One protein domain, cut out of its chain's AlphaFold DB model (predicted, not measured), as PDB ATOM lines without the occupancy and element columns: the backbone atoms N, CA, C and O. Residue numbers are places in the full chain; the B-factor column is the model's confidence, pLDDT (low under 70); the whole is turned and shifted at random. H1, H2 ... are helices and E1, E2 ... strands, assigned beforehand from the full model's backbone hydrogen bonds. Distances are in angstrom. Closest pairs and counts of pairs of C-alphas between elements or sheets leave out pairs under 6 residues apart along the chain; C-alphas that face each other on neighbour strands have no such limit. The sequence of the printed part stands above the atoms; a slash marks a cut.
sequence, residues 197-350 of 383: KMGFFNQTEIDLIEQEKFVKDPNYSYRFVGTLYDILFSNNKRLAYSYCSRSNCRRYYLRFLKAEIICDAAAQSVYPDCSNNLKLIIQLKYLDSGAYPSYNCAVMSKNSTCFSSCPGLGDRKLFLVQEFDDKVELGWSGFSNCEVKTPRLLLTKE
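What this domain is: This is residues 197 to 350 of the 383 residues of an uncharacterized protein of Brachionus plicatilis (UniProt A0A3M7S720). A long, strongly twisted antiparallel sheet, E3 to E7, curls like part of a barrel, and a smaller four-stranded sheet with H1 packed beside E8 and E9 meets it through the strand E2 and the short helix H3. The tip of the hairpin of E3 and E4, residues 244 to 249, sticks out at one end, while the last stretch, residues 331 to 350, has no named element and returns to E6. The printed part has 154 residues with five named helices and nine named strands, in the order E1 H1 H2 E2 H3 E3 E4 H4 E5 E6 E7 H5 E8 E9. The sheets run E3 E4 E5 E6 E7 and E2 E1 E8 E9, both antiparallel, and the class is mixed, helices and strands. The whole is compact, with a radius of gyration of the C-alphas of 17.2 A and spans of 57 by 42 by 27 A.

Where its parts are: Start with the longest strand, E4, residues 248 to 262: find C-alpha 248 at (141.101, -23.131, 13.041) and go 45.1 A to C-alpha 262 at (120.659, 15.122, 25.570). Before it comes E3, residues 237 to 245, 23.1 A, which bends by 53 degrees at residue 240. After it look for E5, residues 278 to 287, 29.9 A; E6, residues 291 to 301, 31.7 A; and E7, residues 306 to 309. The second sheet has E1, residues 197 to 202, 15.6 A, from C-alpha 197 at (118.068, -3.185, 28.739); E2, residues 224 to 227; E8, residues 316 to 324, 22.8 A, which bends by 59 degrees at residue 319; and E9, residues 327 to 330. The helices are H1, residues 203 to 210, 10.5 A; H2, residues 220 to 223; H3, residues 228 to 232; H4, residues 265 to 270; and H5, residues 312 to 315.

How they stand to each other: Begin in the large sheet, where E3 and E4 form a hairpin, with N 238 and O 254 within hydrogen-bond range at 2.8 A. E4 and E5 are antiparallel, 165 degrees between their directions, with N 257 and O 284 at 3.0 A. E5, E6 and E7 make a meander, each strand the antiparallel neighbour of the one before; look at N 283 and O 296, 2.9 A, and N 299 and O 308, 2.9 A. H3 is on this sheet at a height of 8.3 A, only just over E5 with 3 of its 5 C-alphas; its closest C-alphas to E4 are those of Ile 231 and Leu 257, 5.4 A. E2 joins H3 by a tight link, and the closest C-alphas of E2 and E4 are those of Val 225 and Ala 259, 5.7 A. In the second sheet find N 198 and O 226 of E1 and E2 at 2.8 A. E8 is staggered: residues 316 to 321 pair with E1, N 199 and O 319 at 3.0 A, and residues 321 to 324 with E9, N 322 and O 329 at 2.9 A. H1 is on this sheet at a height of 6.4 A, over none of its strands, its closest C-alphas to E9 being Ile 209 and Glu 329, 5.5 A. H2 stands at the sheet's level, and touches H4 at the C-alphas of Tyr 222 and Ala 267, 6.0 A. H4 only grazes both sheets, and H5 only grazes the second. Each O i to N i+4 pair is within hydrogen-bond range in H1 and H3, against 1 of 2 in H4; H2 and H5 are too short for such a pair.

The domain as a whole: The two C-alphas farthest apart are those of Arg 246 and Ala 265, 57.4 A. The printed part has no cut, and no link is long. Residues 348 to 349 pair in parallel with residues 294 to 295 of E6. The mean pLDDT of the printed part is 80.7; it is under 70 at residue 276, residues 289 to 292 and residues 332 to 347.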
ATOM      1  N   LYS A 197     117.689  -4.600  28.779       90.38
ATOM      2  CA  LYS A 197     118.068  -3.185  28.739       90.38
ATOM      3  C   LYS A 197     119.250  -2.900  29.664       90.38
ATOM      4  O   LYS A 197     119.341  -3.432  30.767       90.38
ATOM      5  N   MET A 198     120.141  -2.018  29.222       90.31
ATOM      6  CA  MET A 198     121.257  -1.474  29.996       90.31
ATOM      7  C   MET A 198     120.858  -0.092  30.505       90.31
ATOM      8  O   MET A 198     120.643   0.810  29.693       90.31
ATOM      9  N   GLY A 199     120.751   0.093  31.822       91.50
ATOM     10  CA  GLY A 199     120.338   1.375  32.399       91.50
ATOM     11  C   GLY A 199     121.070   1.753  33.681       91.50
ATOM     12  O   GLY A 199     121.637   0.896  34.348       91.50
ATOM     13  N   PHE A 200     121.098   3.044  34.003       91.62
ATOM     14  CA  PHE A 200     121.751   3.563  35.206       91.62
ATOM     15  C   PHE A 200     120.778   3.651  36.380       91.62
ATOM     16  O   PHE A 200     119.760   4.337  36.301       91.62
ATOM     17  N   PHE A 201     121.138   3.002  37.486       91.50
ATOM     18  CA  PHE A 201     120.335   2.939  38.706       91.50
ATOM     19  C   PHE A 201     121.206   3.234  39.928       91.50
ATOM     20  O   PHE A 201     122.381   2.863  39.970       91.50
ATOM     21  N   ASN A 202     120.651   3.916  40.924       91.00
ATOM     22  CA  ASN A 202     121.296   4.052  42.228       91.00
ATOM     23  C   ASN A 202     121.147   2.751  43.043       91.00
ATOM     24  O   ASN A 202     120.419   1.834  42.657       91.00
ATOM     25  N   GLN A 203     121.842   2.651  44.179       88.69
ATOM     26  CA  GLN A 203     121.839   1.418  44.975       88.69
ATOM     27  C   GLN A 203     120.440   1.040  45.493       88.69
ATOM     28  O   GLN A 203     120.078  -0.128  45.434       88.69
ATOM     29  N   THR A 204     119.636   2.010  45.935       91.88
ATOM     30  CA  THR A 204     118.270   1.762  46.425       91.88
ATOM     31  C   THR A 204     117.359   1.223  45.323       91.88
ATOM     32  O   THR A 204     116.597   0.289  45.553       91.88
ATOM     33  N   GLU A 205     117.450   1.778  44.114       91.88
ATOM     34  CA  GLU A 205     116.711   1.297  42.942       91.88
ATOM     35  C   GLU A 205     117.113  -0.143  42.598       91.88
ATOM     36  O   GLU A 205     116.245  -0.981  42.367       91.88
ATOM     37  N   ILE A 206     118.416  -0.448  42.625       87.69
ATOM     38  CA  ILE A 206     118.939  -1.804  42.402       87.69
ATOM     39  C   ILE A 206     118.368  -2.782  43.433       87.69
ATOM     40  O   ILE A 206     117.854  -3.830  43.050       87.69
ATOM     41  N   ASP A 207     118.393  -2.427  44.719       87.50
ATOM     42  CA  ASP A 207     117.880  -3.286  45.791       87.50
ATOM     43  C   ASP A 207     116.366  -3.549  45.633       87.50
ATOM     44  O   ASP A 207     115.887  -4.651  45.903       87.50
ATOM     45  N   LEU A 208     115.599  -2.560  45.155       89.94
ATOM     46  CA  LEU A 208     114.171  -2.715  44.855       89.94
ATOM     47  C   LEU A 208     113.919  -3.598  43.625       89.94
ATOM     48  O   LEU A 208     112.964  -4.375  43.633       89.94
ATOM     49  N   ILE A 209     114.758  -3.504  42.588       87.12
ATOM     50  CA  ILE A 209     114.687  -4.372  41.400       87.12
ATOM     51  C   ILE A 209     114.996  -5.822  41.791       87.12
ATOM     52  O   ILE A 209     114.281  -6.734  41.384       87.12
ATOM     53  N   GLU A 210     116.021  -6.045  42.620       78.62
ATOM     54  CA  GLU A 210     116.380  -7.378  43.129       78.62
ATOM     55  C   GLU A 210     115.254  -8.009  43.967       78.62
ATOM     56  O   GLU A 210     115.112  -9.230  43.989       78.62
ATOM     57  N   GLN A 211     114.427  -7.187  44.622       80.50
ATOM     58  CA  GLN A 211     113.261  -7.623  45.399       80.50
ATOM     59  C   GLN A 211     111.953  -7.689  44.592       80.50
ATOM     60  O   GLN A 211     110.911  -7.958  45.188       80.50
ATOM     61  N   GLU A 212     111.979  -7.409  43.283       79.69
ATOM     62  CA  GLU A 212     110.785  -7.286  42.427       79.69
ATOM     63  C   GLU A 212     109.760  -6.238  42.916       79.69
ATOM     64  O   GLU A 212     108.553  -6.372  42.703       79.69
ATOM     65  N   LYS A 213     110.226  -5.188  43.602       87.88
ATOM     66  CA  LYS A 213     109.401  -4.110  44.184       87.88
ATOM     67  C   LYS A 213     109.606  -2.754  43.512       87.88
ATOM     68  O   LYS A 213     109.041  -1.756  43.954       87.88
ATOM     69  N   PHE A 214     110.450  -2.691  42.488       90.19
ATOM     70  CA  PHE A 214     110.720  -1.450  41.779       90.19
ATOM     71  C   PHE A 214     109.490  -0.987  40.990       90.19
ATOM     72  O   PHE A 214     108.942  -1.741  40.186       90.19
ATOM     73  N   VAL A 215     109.090   0.268  41.195       89.62
ATOM     74  CA  VAL A 215     107.977   0.912  40.487       89.62
ATOM     75  C   VAL A 215     108.546   1.910  39.483       89.62
ATOM     76  O   VAL A 215     109.387   2.736  39.836       89.62
ATOM     77  N   LYS A 216     108.090   1.832  38.229       91.06
ATOM     78  CA  LYS A 216     108.526   2.731  37.151       91.06
ATOM     79  C   LYS A 216     108.014   4.150  37.417       91.06
ATOM     80  O   LYS A 216     106.808   4.366  37.503       91.06
ATOM     81  N   ASP A 217     108.917   5.119  37.513       88.94
ATOM     82  CA  ASP A 217     108.561   6.543  37.498       88.94
ATOM     83  C   ASP A 217     108.441   7.092  36.059       88.94
ATOM     84  O   ASP A 217     108.873   6.431  35.108       88.94
ATOM     85  N   PRO A 218     107.883   8.304  35.859       89.19
ATOM     86  CA  PRO A 218     107.722   8.891  34.526       89.19
ATOM     87  C   PRO A 218     109.028   9.058  33.730       89.19
ATOM     88  O   PRO A 218     108.997   9.066  32.502       89.19
ATOM     89  N   ASN A 219     110.179   9.141  34.408       89.00
ATOM     90  CA  ASN A 219     111.497   9.311  33.792       89.00
ATOM     91  C   ASN A 219     112.245   7.971  33.656       89.00
ATOM     92  O   ASN A 219     113.446   7.938  33.382       89.00
ATOM     93  N   TYR A 220     111.562   6.838  33.841       90.12
ATOM     94  CA  TYR A 220     112.142   5.498  33.757       90.12
ATOM     95  C   TYR A 220     112.855   5.234  32.426       90.12
ATOM     96  O   TYR A 220     113.978   4.732  32.427       90.12
ATOM     97  N   SER A 221     112.263   5.647  31.302       90.12
ATOM     98  CA  SER A 221     112.843   5.469  29.963       90.12
ATOM     99  C   SER A 221     114.201   6.158  29.789       90.12
ATOM    100  O   SER A 221     115.060   5.637  29.078       90.12
ATOM    101  N   TYR A 222     114.431   7.277  30.481       90.38
ATOM    102  CA  TYR A 222     115.670   8.050  30.406       90.38
ATOM    103  C   TYR A 222     116.854   7.369  31.096       90.38
ATOM    104  O   TYR A 222     117.981   7.811  30.923       90.38
ATOM    105  N   ARG A 223     116.641   6.288  31.859       91.50
ATOM    106  CA  ARG A 223     117.731   5.531  32.498       91.50
ATOM    107  C   ARG A 223     118.538   4.702  31.510       91.50
ATOM    108  O   ARG A 223     119.669   4.327  31.830       91.50
ATOM    109  N   PHE A 224     117.964   4.379  30.354       93.12
ATOM    110  CA  PHE A 224     118.507   3.388  29.435       93.12
ATOM    111  C   PHE A 224     119.460   3.981  28.407       93.12
ATOM    112  O   PHE A 224     119.182   5.000  27.785       93.12
ATOM    113  N   VAL A 225     120.566   3.274  28.180       91.94
ATOM    114  CA  VAL A 225     121.570   3.610  27.157       91.94
ATOM    115  C   VAL A 225     121.523   2.685  25.941       91.94
ATOM    116  O   VAL A 225     122.270   2.883  24.987       91.94
ATOM    117  N   GLY A 226     120.665   1.667  25.982       91.50
ATOM    118  CA  GLY A 226     120.483   0.682  24.921       91.50
ATOM    119  C   GLY A 226     120.136  -0.692  25.480       91.50
ATOM    120  O   GLY A 226     119.844  -0.854  26.667       91.50
ATOM    121  N   THR A 227     120.200  -1.690  24.614       91.00
ATOM    122  CA  THR A 227     119.976  -3.103  24.921       91.00
ATOM    123  C   THR A 227     121.274  -3.890  24.811       91.00
ATOM    124  O   THR A 227     122.238  -3.462  24.169       91.00
ATOM    125  N   LEU A 228     121.318  -5.071  25.419       85.38
ATOM    126  CA  LEU A 228     122.474  -5.954  25.304       85.38
ATOM    127  C   LEU A 228     122.740  -6.339  23.833       85.38
ATOM    128  O   LEU A 228     123.895  -6.480  23.430       85.38
ATOM    129  N   TYR A 229     121.693  -6.444  23.009       88.19
ATOM    130  CA  TYR A 229     121.816  -6.670  21.568       88.19
ATOM    131  C   TYR A 229     122.666  -5.598  20.875       88.19
ATOM    132  O   TYR A 229     123.556  -5.939  20.092       88.19
ATOM    133  N   ASP A 230     122.457  -4.323  21.209       91.12
ATOM    134  CA  ASP A 230     123.118  -3.193  20.546       91.12
ATOM    135  C   ASP A 230     124.645  -3.249  20.668       91.12
ATOM    136  O   ASP A 230     125.364  -2.859  19.748       91.12
ATOM    137  N   ILE A 231     125.161  -3.777  21.782       88.00
ATOM    138  CA  ILE A 231     126.602  -3.949  21.985       88.00
ATOM    139  C   ILE A 231     127.122  -5.296  21.463       88.00
ATOM    140  O   ILE A 231     128.158  -5.321  20.794       88.00
ATOM    141  N   LEU A 232     126.409  -6.403  21.707       83.62
ATOM    142  CA  LEU A 232     126.822  -7.742  21.260       83.62
ATOM    143  C   LEU A 232     126.875  -7.853  19.732       83.62
ATOM    144  O   LEU A 232     127.746  -8.528  19.183       83.62
ATOM    145  N   PHE A 233     125.978  -7.156  19.038       86.00
ATOM    146  CA  PHE A 233     125.885  -7.151  17.578       86.00
ATOM    147  C   PHE A 233     126.336  -5.828  16.959       86.00
ATOM    148  O   PHE A 233     126.123  -5.606  15.769       86.00
ATOM    149  N   SER A 234     127.034  -4.980  17.723       87.81
ATOM    150  CA  SER A 234     127.569  -3.723  17.202       87.81
ATOM    151  C   SER A 234     128.466  -3.960  15.985       87.81
ATOM    152  O   SER A 234     129.392  -4.785  16.010       87.81
ATOM    153  N   ASN A 235     128.210  -3.185  14.928       88.50
ATOM    154  CA  ASN A 235     129.068  -3.098  13.748       88.50
ATOM    155  C   ASN A 235     130.367  -2.331  14.043       88.50
ATOM    156  O   ASN A 235     131.367  -2.524  13.351       88.50
ATOM    157  N   ASN A 236     130.380  -1.496  15.086       91.56
ATOM    158  CA  ASN A 236     131.579  -0.812  15.542       91.56
ATOM    159  C   ASN A 236     132.415  -1.772  16.391       91.56
ATOM    160  O   ASN A 236     132.205  -1.921  17.598       91.56
ATOM    161  N   LYS A 237     133.359  -2.448  15.739       92.06
ATOM    162  CA  LYS A 237     134.222  -3.436  16.374       92.06
ATOM    163  C   LYS A 237     135.657  -3.359  15.870       92.06
ATOM    164  O   LYS A 237     135.910  -3.002  14.722       92.06
ATOM    165  N   ARG A 238     136.604  -3.731  16.724       89.62
ATOM    166  CA  ARG A 238     138.040  -3.808  16.425       89.62
ATOM    167  C   ARG A 238     138.544  -5.198  16.766       89.62
ATOM    168  O   ARG A 238     138.110  -5.775  17.759       89.62
ATOM    169  N   LEU A 239     139.427  -5.756  15.940       89.00
ATOM    170  CA  LEU A 239     140.053  -7.037  16.259       89.00
ATOM    171  C   LEU A 239     140.851  -6.868  17.556       89.00
ATOM    172  O   LEU A 239     141.715  -5.999  17.627       89.00
ATOM    173  N   ALA A 240     140.530  -7.668  18.570       86.31
ATOM    174  CA  ALA A 240     141.241  -7.655  19.841       86.31
ATOM    175  C   ALA A 240     142.430  -8.610  19.766       86.31
ATOM    176  O   ALA A 240     143.577  -8.211  19.926       86.31
ATOM    177  N   TYR A 241     142.143  -9.873  19.459       85.25
ATOM    178  CA  TYR A 241     143.141 -10.911  19.243       85.25
ATOM    179  C   TYR A 241     142.543 -12.068  18.439       85.25
ATOM    180  O   TYR A 241     141.327 -12.180  18.257       85.25
ATOM    181  N   SER A 242     143.416 -12.936  17.939       86.56
ATOM    182  CA  SER A 242     143.032 -14.181  17.273       86.56
ATOM    183  C   SER A 242     143.625 -15.353  18.039       86.56
ATOM    184  O   SER A 242     144.806 -15.333  18.369       86.56
ATOM    185  N   TYR A 243     142.810 -16.365  18.316       81.50
ATOM    186  CA  TYR A 243     143.261 -17.622  18.899       81.50
ATOM    187  C   TYR A 243     143.224 -18.702  17.826       81.50
ATOM    188  O   TYR A 243     142.162 -18.980  17.269       81.50
ATOM    189  N   CYS A 244     144.370 -19.303  17.524       84.94
ATOM    190  CA  CYS A 244     144.490 -20.322  16.489       84.94
ATOM    191  C   CYS A 244     144.881 -21.665  17.107       84.94
ATOM    192  O   CYS A 244     145.868 -21.744  17.836       84.94
ATOM    193  N   SER A 245     144.152 -22.733  16.781       77.75
ATOM    194  CA  SER A 245     144.576 -24.110  17.044       77.75
ATOM    195  C   SER A 245     144.724 -24.850  15.717       77.75
ATOM    196  O   SER A 245     143.745 -24.943  14.991       77.75
ATOM    197  N   ARG A 246     145.942 -25.332  15.403       76.81
ATOM    198  CA  ARG A 246     146.417 -26.127  14.231       76.81
ATOM    199  C   ARG A 246     145.835 -25.829  12.825       76.81
ATOM    200  O   ARG A 246     146.619 -25.709  11.896       76.81
ATOM    201  N   SER A 247     144.525 -25.704  12.649       76.62
ATOM    202  CA  SER A 247     143.819 -25.370  11.404       76.62
ATOM    203  C   SER A 247     142.663 -24.363  11.560       76.62
ATOM    204  O   SER A 247     142.175 -23.858  10.554       76.62
ATOM    205  N   ASN A 248     142.234 -24.021  12.782       77.88
ATOM    206  CA  ASN A 248     141.101 -23.131  13.041       77.88
ATOM    207  C   ASN A 248     141.525 -21.898  13.846       77.88
ATOM    208  O   ASN A 248     141.973 -22.008  14.987       77.88
ATOM    209  N   CYS A 249     141.328 -20.713  13.266       82.19
ATOM    210  CA  CYS A 249     141.528 -19.435  13.941       82.19
ATOM    211  C   CYS A 249     140.185 -18.810  14.313       82.19
ATOM    212  O   CYS A 249     139.392 -18.446  13.444       82.19
ATOM    213  N   ARG A 250     139.949 -18.623  15.612       82.56
ATOM    214  CA  ARG A 250     138.821 -17.851  16.130       82.56
ATOM    215  C   ARG A 250     139.282 -16.418  16.382       82.56
ATOM    216  O   ARG A 250     140.225 -16.183  17.135       82.56
ATOM    217  N   ARG A 251     138.634 -15.458  15.722       84.62
ATOM    218  CA  ARG A 251     138.886 -14.023  15.909       84.62
ATOM    219  C   ARG A 251     137.952 -13.483  16.981       84.62
ATOM    220  O   ARG A 251     136.744 -13.680  16.879       84.62
ATOM    221  N   TYR A 252     138.508 -12.781  17.959       83.00
ATOM    222  CA  TYR A 252     137.749 -12.106  19.002       83.00
ATOM    223  C   TYR A 252     137.813 -10.600  18.778       83.00
ATOM    224  O   TYR A 252     138.886 -10.032  18.558       83.00
ATOM    225  N   TYR A 253     136.654  -9.951  18.819       85.19
ATOM    226  CA  TYR A 253     136.533  -8.517  18.602       85.19
ATOM    227  C   TYR A 253     136.182  -7.791  19.899       85.19
ATOM    228  O   TYR A 253     135.399  -8.281  20.709       85.19
ATOM    229  N   LEU A 254     136.746  -6.598  20.065       87.94
ATOM    230  CA  LEU A 254     136.221  -5.578  20.962       87.94
ATOM    231  C   LEU A 254     135.118  -4.827  20.227       87.94
ATOM    232  O   LEU A 254     135.362  -4.268  19.159       87.94
ATOM    233  N   ARG A 255     133.923  -4.806  20.797       89.88
ATOM    234  CA  ARG A 255     132.745  -4.102  20.295       89.88
ATOM    235  C   ARG A 255     132.502  -2.855  21.106       89.88
ATOM    236  O   ARG A 255     132.766  -2.842  22.306       89.88
ATOM    237  N   PHE A 256     131.975  -1.835  20.450       90.19
ATOM    238  CA  PHE A 256     131.736  -0.534  21.049       90.19
ATOM    239  C   PHE A 256     130.304  -0.084  20.788       90.19
ATOM    240  O   PHE A 256     129.815  -0.168  19.660       90.19
ATOM    241  N   LEU A 257     129.661   0.445  21.822       92.00
ATOM    242  CA  LEU A 257     128.387   1.151  21.730       92.00
ATOM    243  C   LEU A 257     128.590   2.562  22.279       92.00
ATOM    244  O   LEU A 257     129.219   2.741  23.319       92.00
ATOM    245  N   LYS A 258     128.088   3.567  21.564       90.94
ATOM    246  CA  LYS A 258     128.115   4.963  21.997       90.94
ATOM    247  C   LYS A 258     126.675   5.442  22.121       90.94
ATOM    248  O   LYS A 258     125.971   5.473  21.118       90.94
ATOM    249  N   ALA A 259     126.273   5.820  23.327       91.75
ATOM    250  CA  ALA A 259     124.988   6.445  23.598       91.75
ATOM    251  C   ALA A 259     125.200   7.938  23.870       91.75
ATOM    252  O   ALA A 259     126.062   8.313  24.670       91.75
ATOM    253  N   GLU A 260     124.433   8.787  23.185       90.75
ATOM    254  CA  GLU A 260     124.412  10.230  23.433       90.75
ATOM    255  C   GLU A 260     123.116  10.597  24.151       90.75
ATOM    256  O   GLU A 260     122.027  10.324  23.652       90.75
ATOM    257  N   ILE A 261     123.239  11.224  25.317       89.19
ATOM    258  CA  ILE A 261     122.116  11.645  26.150       89.19
ATOM    259  C   ILE A 261     122.051  13.167  26.103       89.19
ATOM    260  O   ILE A 261     122.999  13.865  26.480       89.19
ATOM    261  N   ILE A 262     120.930  13.686  25.608       86.44
ATOM    262  CA  ILE A 262     120.659  15.122  25.570       86.44
ATOM    263  C   ILE A 262     120.233  15.553  26.974       86.44
ATOM    264  O   ILE A 262     119.288  15.001  27.526       86.44
ATOM    265  N   CYS A 263     120.917  16.545  27.547       86.50
ATOM    266  CA  CYS A 263     120.652  17.014  28.907       86.50
ATOM    267  C   CYS A 263     119.440  17.951  28.992       86.50
ATOM    268  O   CYS A 263     119.593  19.149  29.231       86.50
ATOM    269  N   ASP A 264     118.246  17.401  28.779       85.88
ATOM    270  CA  ASP A 264     116.971  18.049  29.095       85.88
ATOM    271  C   ASP A 264     116.590  17.872  30.583       85.88
ATOM    272  O   ASP A 264     117.325  17.267  31.367       85.88
ATOM    273  N   ALA A 265     115.450  18.435  30.999       83.00
ATOM    274  CA  ALA A 265     114.999  18.385  32.394       83.00
ATOM    275  C   ALA A 265     114.733  16.948  32.890       83.00
ATOM    276  O   ALA A 265     114.983  16.636  34.056       83.00
ATOM    277  N   ALA A 266     114.270  16.056  32.009       84.88
ATOM    278  CA  ALA A 266     114.033  14.657  32.348       84.88
ATOM    279  C   ALA A 266     115.360  13.906  32.535       84.88
ATOM    280  O   ALA A 266     115.549  13.235  33.551       84.88
ATOM    281  N   ALA A 267     116.326  14.097  31.633       85.31
ATOM    282  CA  ALA A 267     117.667  13.538  31.746       85.31
ATOM    283  C   ALA A 267     118.410  14.057  32.986       85.31
ATOM    284  O   ALA A 267     119.095  13.279  33.637       85.31
ATOM    285  N   GLN A 268     118.243  15.328  33.368       86.62
ATOM    286  CA  GLN A 268     118.842  15.898  34.587       86.62
ATOM    287  C   GLN A 268     118.360  15.214  35.871       86.62
ATOM    288  O   GLN A 268     119.141  15.032  36.802       86.62
ATOM    289  N   SER A 269     117.102  14.769  35.913       83.94
ATOM    290  CA  SER A 269     116.585  14.002  37.058       83.94
ATOM    291  C   SER A 269     117.233  12.612  37.195       83.94
ATOM    292  O   SER A 269     117.246  12.015  38.276       83.94
ATOM    293  N   VAL A 270     117.804  12.091  36.101       84.75
ATOM    294  CA  VAL A 270     118.443  10.770  36.036       84.75
ATOM    295  C   VAL A 270     119.976  10.867  36.082       84.75
ATOM    296  O   VAL A 270     120.643  10.032  36.691       84.75
ATOM    297  N   TYR A 271     120.560  11.900  35.496       88.06
ATOM    298  CA  TYR A 271     121.998  12.066  35.348       88.06
ATOM    299  C   TYR A 271     122.446  13.350  36.049       88.06
ATOM    300  O   TYR A 271     122.258  14.432  35.496       88.06
ATOM    301  N   PRO A 272     123.088  13.254  37.228       85.25
ATOM    302  CA  PRO A 272     123.538  14.433  37.974       85.25
ATOM    303  C   PRO A 272     124.556  15.292  37.210       85.25
ATOM    304  O   PRO A 272     124.647  16.493  37.432       85.25
ATOM    305  N   ASP A 273     125.305  14.677  36.289       83.56
ATOM    306  CA  ASP A 273     126.286  15.355  35.433       83.56
ATOM    307  C   ASP A 273     125.650  16.095  34.238       83.56
ATOM    308  O   ASP A 273     126.358  16.733  33.455       83.56
ATOM    309  N   CYS A 274     124.330  15.996  34.048       84.00
ATOM    310  CA  CYS A 274     123.648  16.724  32.989       84.00
ATOM    311  C   CYS A 274     123.366  18.171  33.399       84.00
ATOM    312  O   CYS A 274     122.822  18.438  34.465       84.00
ATOM    313  N   SER A 275     123.646  19.115  32.501       81.94
ATOM    314  CA  SER A 275     123.212  20.507  32.636       81.94
ATOM    315  C   SER A 275     122.730  21.068  31.299       81.94
ATOM    316  O   SER A 275     123.084  20.568  30.224       81.94
ATOM    317  N   ASN A 276     121.893  22.106  31.359       69.94
ATOM    318  CA  ASN A 276     121.372  22.769  30.167       69.94
ATOM    319  C   ASN A 276     122.549  23.259  29.298       69.94
ATOM    320  O   ASN A 276     123.396  24.007  29.775       69.94
ATOM    321  N   ASN A 277     122.571  22.842  28.023       75.88
ATOM    322  CA  ASN A 277     123.617  23.064  26.994       75.88
ATOM    323  C   ASN A 277     124.729  22.011  26.884       75.88
ATOM    324  O   ASN A 277     125.546  22.088  25.958       75.88
ATOM    325  N   LEU A 278     124.723  20.993  27.742       83.69
ATOM    326  CA  LEU A 278     125.636  19.858  27.643       83.69
ATOM    327  C   LEU A 278     124.938  18.624  27.052       83.69
ATOM    328  O   LEU A 278     123.717  18.576  26.875       83.69
ATOM    329  N   LYS A 279     125.746  17.631  26.697       88.00
ATOM    330  CA  LYS A 279     125.341  16.263  26.393       88.00
ATOM    331  C   LYS A 279     126.245  15.302  27.153       88.00
ATOM    332  O   LYS A 279     127.447  15.546  27.282       88.00
ATOM    333  N   LEU A 280     125.671  14.210  27.635       89.31
ATOM    334  CA  LEU A 280     126.406  13.134  28.287       89.31
ATOM    335  C   LEU A 280     126.645  12.024  27.263       89.31
ATOM    336  O   LEU A 280     125.715  11.530  26.630       89.31
ATOM    337  N   ILE A 281     127.904  11.643  27.077       90.69
ATOM    338  CA  ILE A 281     128.297  10.522  26.229       90.69
ATOM    339  C   ILE A 281     128.614   9.343  27.130       90.69
ATOM    340  O   ILE A 281     129.519   9.424  27.958       90.69
ATOM    341  N   ILE A 282     127.904   8.237  26.931       90.81
ATOM    342  CA  ILE A 282     128.229   6.949  27.536       90.81
ATOM    343  C   ILE A 282     128.835   6.077  26.444       90.81
ATOM    344  O   ILE A 282     128.220   5.855  25.401       90.81
ATOM    345  N   GLN A 283     130.044   5.575  26.673       90.31
ATOM    346  CA  GLN A 283     130.674   4.626  25.772       90.31
ATOM    347  C   GLN A 283     130.825   3.289  26.480       90.31
ATOM    348  O   GLN A 283     131.430   3.205  27.545       90.31
ATOM    349  N   LEU A 284     130.270   2.246  25.881       90.25
ATOM    350  CA  LEU A 284     130.380   0.883  26.362       90.25
ATOM    351  C   LEU A 284     131.336   0.109  25.461       90.25
ATOM    352  O   LEU A 284     131.380   0.328  24.246       90.25
ATOM    353  N   LYS A 285     132.072  -0.823  26.058       87.12
ATOM    354  CA  LYS A 285     132.905  -1.783  25.344       87.12
ATOM    355  C   LYS A 285     132.654  -3.198  25.839       87.12
ATOM    356  O   LYS A 285     132.407  -3.417  27.021       87.12
ATOM    357  N   TYR A 286     132.746  -4.153  24.930       85.00
ATOM    358  CA  TYR A 286     132.538  -5.571  25.198       85.00
ATOM    359  C   TYR A 286     133.536  -6.390  24.386       85.00
ATOM    360  O   TYR A 286     133.805  -6.062  23.234       85.00
ATOM    361  N   LEU A 287     134.098  -7.441  24.975       80.50
ATOM    362  CA  LEU A 287     135.024  -8.343  24.298       80.50
ATOM    363  C   LEU A 287     134.303  -9.653  23.975       80.50
ATOM    364  O   LEU A 287     133.767 -10.281  24.880       80.50
ATOM    365  N   ASP A 288     134.358 -10.099  22.717       73.00
ATOM    366  CA  ASP A 288     133.683 -11.321  22.237       73.00
ATOM    367  C   ASP A 288     134.109 -12.609  22.955       73.00
ATOM    368  O   ASP A 288     133.390 -13.602  22.897       73.00
ATOM    369  N   SER A 289     135.264 -12.615  23.626       64.62
ATOM    370  CA  SER A 289     135.677 -13.726  24.496       64.62
ATOM    371  C   SER A 289     134.873 -13.792  25.787       64.62
ATOM    372  O   SER A 289     135.120 -14.637  26.638       64.62
ATOM    373  N   GLY A 290     133.959 -12.850  25.961       59.44
ATOM    374  CA  GLY A 290     132.974 -12.892  26.992       59.44
ATOM    375  C   GLY A 290     133.433 -12.357  28.332       59.44
ATOM    376  O   GLY A 290     133.264 -12.980  29.376       59.44
ATOM    377  N   ALA A 291     133.997 -11.155  28.282       63.25
ATOM    378  CA  ALA A 291     134.134 -10.293  29.445       63.25
ATOM    379  C   ALA A 291     132.883  -9.416  29.580       63.25
ATOM    380  O   ALA A 291     132.406  -8.902  28.564       63.25
ATOM    381  N   TYR A 292     132.376  -9.217  30.809       65.44
ATOM    382  CA  TYR A 292     131.267  -8.285  31.082       65.44
ATOM    383  C   TYR A 292     131.519  -6.939  30.399       65.44
ATOM    384  O   TYR A 292     132.659  -6.457  30.436       65.44
ATOM    385  N   PRO A 293     130.498  -6.328  29.762       75.94
ATOM    386  CA  PRO A 293     130.675  -5.003  29.213       75.94
ATOM    387  C   PRO A 293     131.209  -4.049  30.286       75.94
ATOM    388  O   PRO A 293     130.855  -4.117  31.460       75.94
ATOM    389  N   SER A 294     132.091  -3.157  29.884       82.50
ATOM    390  CA  SER A 294     132.546  -2.053  30.723       82.50
ATOM    391  C   SER A 294     132.102  -0.761  30.075       82.50
ATOM    392  O   SER A 294     131.838  -0.711  28.871       82.50
ATOM    393  N   TYR A 295     131.989   0.288  30.875       87.94
ATOM    394  CA  TYR A 295     131.607   1.592  30.366       87.94
ATOM    395  C   TYR A 295     132.584   2.663  30.817       87.94
ATOM    396  O   TYR A 295     133.278   2.537  31.823       87.94
ATOM    397  N   ASN A 296     132.613   3.753  30.070       88.94
ATOM    398  CA  ASN A 296     133.070   5.028  30.576       88.94
ATOM    399  C   ASN A 296     132.116   6.126  30.097       88.94
ATOM    400  O   ASN A 296     131.218   5.879  29.286       88.94
ATOM    401  N   CYS A 297     132.281   7.335  30.614       89.06
ATOM    402  CA  CYS A 297     131.452   8.461  30.228       89.06
ATOM    403  C   CYS A 297     132.206   9.789  30.205       89.06
ATOM    404  O   CYS A 297     133.271   9.944  30.805       89.06
ATOM    405  N   ALA A 298     131.639  10.739  29.470       89.19
ATOM    406  CA  ALA A 298     132.161  12.086  29.316       89.19
ATOM    407  C   ALA A 298     131.030  13.094  29.150       89.19
ATOM    408  O   ALA A 298     130.031  12.816  28.488       89.19
ATOM    409  N   VAL A 299     131.231  14.287  29.694       87.25
ATOM    410  CA  VAL A 299     130.342  15.427  29.493       87.25
ATOM    411  C   VAL A 299     130.923  16.297  28.386       87.25
ATOM    412  O   VAL A 299     132.101  16.660  28.408       87.25
ATOM    413  N   MET A 300     130.104  16.626  27.393       87.56
ATOM    414  CA  MET A 300     130.497  17.438  26.244       87.56
ATOM    415  C   MET A 300     129.525  18.597  26.053       87.56
ATOM    416  O   MET A 300     128.347  18.487  26.383       87.56
ATOM    417  N   SER A 301     129.973  19.695  25.449       82.50
ATOM    418  CA  SER A 301     129.036  20.664  24.883       82.50
ATOM    419  C   SER A 301     128.263  20.040  23.726       82.50
ATOM    420  O   SER A 301     128.730  19.111  23.057       82.50
ATOM    421  N   LYS A 302     127.097  20.612  23.415       79.12
ATOM    422  CA  LYS A 302     126.364  20.275  22.184       79.12
ATOM    423  C   LYS A 302     127.225  20.438  20.918       79.12
ATOM    424  O   LYS A 302     127.081  19.652  19.988       79.12
ATOM    425  N   ASN A 303     128.206  21.346  20.940       79.25
ATOM    426  CA  ASN A 303     129.167  21.577  19.852       79.25
ATOM    427  C   ASN A 303     130.371  20.609  19.873       79.25
ATOM    428  O   ASN A 303     131.360  20.831  19.182       79.25
ATOM    429  N   SER A 304     130.291  19.519  20.643       75.19
ATOM    430  CA  SER A 304     131.290  18.442  20.711       75.19
ATOM    431  C   SER A 304     132.654  18.836  21.293       75.19
ATOM    432  O   SER A 304     133.647  18.142  21.079       75.19
ATOM    433  N   THR A 305     132.710  19.894  22.102       78.81
ATOM    434  CA  THR A 305     133.874  20.187  22.952       78.81
ATOM    435  C   THR A 305     133.766  19.370  24.230       78.81
ATOM    436  O   THR A 305     132.731  19.419  24.895       78.81
ATOM    437  N   CYS A 306     134.803  18.618  24.598       77.31
ATOM    438  CA  CYS A 306     134.770  17.914  25.876       77.31
ATOM    439  C   CYS A 306     134.949  18.875  27.056       77.31
ATOM    440  O   CYS A 306     135.855  19.705  27.036       77.31
ATOM    441  N   PHE A 307     134.102  18.723  28.073       73.81
ATOM    442  CA  PHE A 307     134.154  19.485  29.317       73.81
ATOM    443  C   PHE A 307     134.861  18.716  30.430       73.81
ATOM    444  O   PHE A 307     135.799  19.229  31.034       73.81
ATOM    445  N   SER A 308     134.420  17.490  30.711       76.25
ATOM    446  CA  SER A 308     134.917  16.731  31.858       76.25
ATOM    447  C   SER A 308     134.598  15.241  31.756       76.25
ATOM    448  O   SER A 308     133.803  14.794  30.923       76.25
ATOM    449  N   SER A 309     135.189  14.464  32.664       77.75
ATOM    450  CA  SER A 309     134.618  13.180  33.061       77.75
ATOM    451  C   SER A 309     133.273  13.390  33.781       77.75
ATOM    452  O   SER A 309     132.878  14.512  34.090       77.75
ATOM    453  N   CYS A 310     132.558  12.294  33.998       83.00
ATOM    454  CA  CYS A 310     131.232  12.179  34.624       83.00
ATOM    455  C   CYS A 310     131.352  11.717  36.100       83.00
ATOM    456  O   CYS A 310     131.271  10.507  36.373       83.00
ATOM    457  N   PRO A 311     131.688  12.603  37.055       77.38
ATOM    458  CA  PRO A 311     131.840  12.233  38.461       77.38
ATOM    459  C   PRO A 311     130.503  11.901  39.139       77.38
ATOM    460  O   PRO A 311     130.456  10.940  39.902       77.38
ATOM    461  N   GLY A 312     129.423  12.625  38.834       75.88
ATOM    462  CA  GLY A 312     128.092  12.430  39.416       75.88
ATOM    463  C   GLY A 312     127.426  11.114  39.009       75.88
ATOM    464  O   GLY A 312     126.573  10.596  39.723       75.88
ATOM    465  N   LEU A 313     127.866  10.501  37.908       79.25
ATOM    466  CA  LEU A 313     127.492   9.134  37.554       79.25
ATOM    467  C   LEU A 313     128.144   8.078  38.462       79.25
ATOM    468  O   LEU A 313     127.842   6.906  38.314       79.25
ATOM    469  N   GLY A 314     129.051   8.436  39.378       70.94
ATOM    470  CA  GLY A 314     129.635   7.487  40.335       70.94
ATOM    471  C   GLY A 314     128.599   6.843  41.266       70.94
ATOM    472  O   GLY A 314     128.710   5.657  41.580       70.94
ATOM    473  N   ASP A 315     127.556   7.593  41.627       78.56
ATOM    474  CA  ASP A 315     126.491   7.141  42.534       78.56
ATOM    475  C   ASP A 315     125.428   6.279  41.837       78.56
ATOM    476  O   ASP A 315     124.582   5.657  42.489       78.56
ATOM    477  N   ARG A 316     125.478   6.202  40.500       86.44
ATOM    478  CA  ARG A 316     124.596   5.363  39.686       86.44
ATOM    479  C   ARG A 316     125.412   4.339  38.917       86.44
ATOM    480  O   ARG A 316     126.376   4.651  38.232       86.44
ATOM    481  N   LYS A 317     125.002   3.084  38.982       85.25
ATOM    482  CA  LYS A 317     125.709   1.986  38.330       85.25
ATOM    483  C   LYS A 317     124.910   1.512  37.134       85.25
ATOM    484  O   LYS A 317     123.680   1.477  37.174       85.25
ATOM    485  N   LEU A 318     125.619   1.164  36.068       86.56
ATOM    486  CA  LEU A 318     125.000   0.579  34.893       86.56
ATOM    487  C   LEU A 318     124.618  -0.877  35.204       86.56
ATOM    488  O   LEU A 318     125.477  -1.683  35.567       86.56
ATOM    489  N   PHE A 319     123.330  -1.179  35.082       85.25
ATOM    490  CA  PHE A 319     122.688  -2.421  35.496       85.25
ATOM    491  C   PHE A 319     121.845  -3.003  34.355       85.25
ATOM    492  O   PHE A 319     121.300  -2.263  33.531       85.25
ATOM    493  N   LEU A 320     121.746  -4.333  34.305       85.81
ATOM    494  CA  LEU A 320     120.961  -5.058  33.303       85.81
ATOM    495  C   LEU A 320     119.570  -5.382  33.847       85.81
ATOM    496  O   LEU A 320     119.435  -6.116  34.826       85.81
ATOM    497  N   VAL A 321     118.533  -4.872  33.188       87.00
ATOM    498  CA  VAL A 321     117.133  -5.063  33.592       87.00
ATOM    499  C   VAL A 321     116.286  -5.548  32.427       87.00
ATOM    500  O   VAL A 321     116.647  -5.382  31.263       87.00
ATOM    501  N   GLN A 322     115.148  -6.143  32.747       86.94
ATOM    502  CA  GLN A 322     114.157  -6.570  31.775       86.94
ATOM    503  C   GLN A 322     112.765  -6.254  32.306       86.94
ATOM    504  O   GLN A 322     112.536  -6.206  33.516       86.94
ATOM    505  N   GLU A 323     111.852  -5.991  31.384       85.81
ATOM    506  CA  GLU A 323     110.485  -5.604  31.706       85.81
ATOM    507  C   GLU A 323     109.540  -6.771  31.432       85.81
ATOM    508  O   GLU A 323     109.559  -7.339  30.340       85.81
ATOM    509  N   PHE A 324     108.712  -7.098  32.425       78.56
ATOM    510  CA  PHE A 324     107.676  -8.127  32.348       78.56
ATOM    511  C   PHE A 324     106.355  -7.535  32.797       78.56
ATOM    512  O   PHE A 324     106.173  -7.296  33.991       78.56
ATOM    513  N   ASP A 325     105.452  -7.303  31.846       74.00
ATOM    514  CA  ASP A 325     104.188  -6.611  32.089       74.00
ATOM    515  C   ASP A 325     104.459  -5.272  32.827       74.00
ATOM    516  O   ASP A 325     105.091  -4.363  32.273       74.00
ATOM    517  N   ASP A 326     104.099  -5.191  34.111       72.94
ATOM    518  CA  ASP A 326     104.278  -4.011  34.968       72.94
ATOM    519  C   ASP A 326     105.537  -4.050  35.852       72.94
ATOM    520  O   ASP A 326     105.857  -3.074  36.536       72.94
ATOM    521  N   LYS A 327     106.279  -5.160  35.854       80.06
ATOM    522  CA  LYS A 327     107.454  -5.352  36.708       80.06
ATOM    523  C   LYS A 327     108.756  -5.053  35.979       80.06
ATOM    524  O   LYS A 327     108.909  -5.291  34.780       80.06
ATOM    525  N   VAL A 328     109.722  -4.559  36.750       85.00
ATOM    526  CA  VAL A 328     111.124  -4.466  36.346       85.00
ATOM    527  C   VAL A 328     111.891  -5.485  37.156       85.00
ATOM    528  O   VAL A 328     111.950  -5.402  38.381       85.00
ATOM    529  N   GLU A 329     112.482  -6.439  36.459       79.50
ATOM    530  CA  GLU A 329     113.275  -7.486  37.072       79.50
ATOM    531  C   GLU A 329     114.725  -7.372  36.621       79.50
ATOM    532  O   GLU A 329     115.061  -6.744  35.612       79.50
ATOM    533  N   LEU A 330     115.601  -8.032  37.370       76.56
ATOM    534  CA  LEU A 330     116.967  -8.263  36.940       76.56
ATOM    535  C   LEU A 330     116.940  -8.958  35.571       76.56
ATOM    536  O   LEU A 330     116.474 -10.097  35.473       76.56
ATOM    537  N   GLY A 331     117.470  -8.296  34.542       70.56
ATOM    538  CA  GLY A 331     117.383  -8.766  33.157       70.56
ATOM    539  C   GLY A 331     118.220 -10.005  32.897       70.56
ATOM    540  O   GLY A 331     118.130 -10.619  31.842       70.56
ATOM    541  N   TRP A 332     119.037 -10.381  33.881       64.25
ATOM    542  CA  TRP A 332     119.855 -11.564  33.817       64.25
ATOM    543  C   TRP A 332     120.317 -11.995  35.219       64.25
ATOM    544  O   TRP A 332     120.887 -11.220  35.967       64.25
ATOM    545  N   SER A 333     120.094 -13.244  35.620       51.50
ATOM    546  CA  SER A 333     120.788 -13.837  36.771       51.50
ATOM    547  C   SER A 333     122.264 -14.078  36.420       51.50
ATOM    548  O   SER A 333     122.565 -14.977  35.635       51.50
ATOM    549  N   GLY A 334     123.178 -13.253  36.942       47.97
ATOM    550  CA  GLY A 334     124.617 -13.385  36.687       47.97
ATOM    551  C   GLY A 334     125.181 -14.765  37.050       47.97
ATOM    552  O   GLY A 334     124.587 -15.519  37.819       47.97
ATOM    553  N   PHE A 335     126.357 -15.099  36.515       45.09
ATOM    554  CA  PHE A 335     127.084 -16.305  36.922       45.09
ATOM    555  C   PHE A 335     127.667 -16.130  38.314       45.09
ATOM    556  O   PHE A 335     128.655 -15.416  38.446       45.09
ATOM    557  N   SER A 336     127.193 -16.837  39.340       42.31
ATOM    558  CA  SER A 336     128.139 -17.110  40.421       42.31
ATOM    559  C   SER A 336     129.230 -17.993  39.820       42.31
ATOM    560  O   SER A 336     128.959 -19.123  39.412       42.31
ATOM    561  N   ASN A 337     130.479 -17.514  39.751       43.59
ATOM    562  CA  ASN A 337     131.582 -18.472  39.806       43.59
ATOM    563  C   ASN A 337     131.236 -19.390  40.978       43.59
ATOM    564  O   ASN A 337     130.833 -18.881  42.021       43.59
ATOM    565  N   CYS A 338     131.337 -20.708  40.823       49.09
ATOM    566  CA  CYS A 338     130.865 -21.662  41.836       49.09
ATOM    567  C   CYS A 338     131.547 -21.484  43.224       49.09
ATOM    568  O   CYS A 338     131.239 -22.216  44.157       49.09
ATOM    569  N   GLU A 339     132.458 -20.511  43.348       40.16
ATOM    570  CA  GLU A 339     133.231 -20.101  44.521       40.16
ATOM    571  C   GLU A 339     133.051 -18.611  44.917       40.16
ATOM    572  O   GLU A 339     133.571 -18.195  45.948       40.16
ATOM    573  N   VAL A 340     132.318 -17.779  44.158       41.94
ATOM    574  CA  VAL A 340     132.182 -16.332  44.431       41.94
ATOM    575  C   VAL A 340     130.711 -15.934  44.518       41.94
ATOM    576  O   VAL A 340     129.918 -16.260  43.634       41.94
ATOM    577  N   LYS A 341     130.368 -15.198  45.590       43.19
ATOM    578  CA  LYS A 341     129.066 -14.542  45.801       43.19
ATOM    579  C   LYS A 341     128.550 -13.965  44.483       43.19
ATOM    580  O   LYS A 341     129.317 -13.322  43.772       43.19
ATOM    581  N   THR A 342     127.269 -14.210  44.197       42.75
ATOM    582  CA  THR A 342     126.512 -13.709  43.040       42.75
ATOM    583  C   THR A 342     127.088 -12.383  42.547       42.75
ATOM    584  O   THR A 342     126.982 -11.385  43.269       42.75
ATOM    585  N   PRO A 343     127.737 -12.325  41.369       46.00
ATOM    586  CA  PRO A 343     128.162 -11.048  40.847       46.00
ATOM    587  C   PRO A 343     126.893 -10.269  40.558       46.00
ATOM    588  O   PRO A 343     126.094 -10.622  39.688       46.00
ATOM    589  N   ARG A 344     126.698  -9.203  41.330       52.00
ATOM    590  CA  ARG A 344     125.800  -8.126  40.938       52.00
ATOM    591  C   ARG A 344     126.246  -7.717  39.537       52.00
ATOM    592  O   ARG A 344     127.433  -7.450  39.346       52.00
ATOM    593  N   LEU A 345     125.335  -7.717  38.564       60.00
ATOM    594  CA  LEU A 345     125.614  -7.369  37.162       60.00
ATOM    595  C   LEU A 345     125.814  -5.860  36.996       60.00
ATOM    596  O   LEU A 345     125.123  -5.184  36.238       60.00
ATOM    597  N   LEU A 346     126.749  -5.333  37.774       63.44
ATOM    598  CA  LEU A 346     127.206  -3.966  37.734       63.44
ATOM    599  C   LEU A 346     128.329  -3.943  36.714       63.44
ATOM    600  O   LEU A 346     129.371  -4.569  36.911       63.44
ATOM    601  N   LEU A 347     128.101  -3.250  35.606       69.94
ATOM    602  CA  LEU A 347     129.150  -3.062  34.616       69.94
ATOM    603  C   LEU A 347     130.226  -2.161  35.229       69.94
ATOM    604  O   LEU A 347     129.922  -1.190  35.924       69.94
ATOM    605  N   THR A 348     131.495  -2.505  35.031       74.06
ATOM    606  CA  THR A 348     132.598  -1.772  35.660       74.06
ATOM    607  C   THR A 348     132.879  -0.492  34.880       74.06
ATOM    608  O   THR A 348     133.026  -0.525  33.654       74.06
ATOM    609  N   LYS A 349     132.996   0.636  35.591       78.88
ATOM    610  CA  LYS A 349     133.508   1.880  35.011       78.88
ATOM    611  C   LYS A 349     135.015   1.752  34.804       78.88
ATOM    612  O   LYS A 349     135.752   1.560  35.768       78.88
ATOM    613  N   GLU A 350     135.487   1.889  33.570       80.69
ATOM    614  CA  GLU A 350     136.911   1.777  33.253       80.69
ATOM    615  C   GLU A 350     137.533   3.150  32.977       80.69
ATOM    616  O   GLU A 350     137.477   3.680  31.868       80.69
TER     617      GLU A 350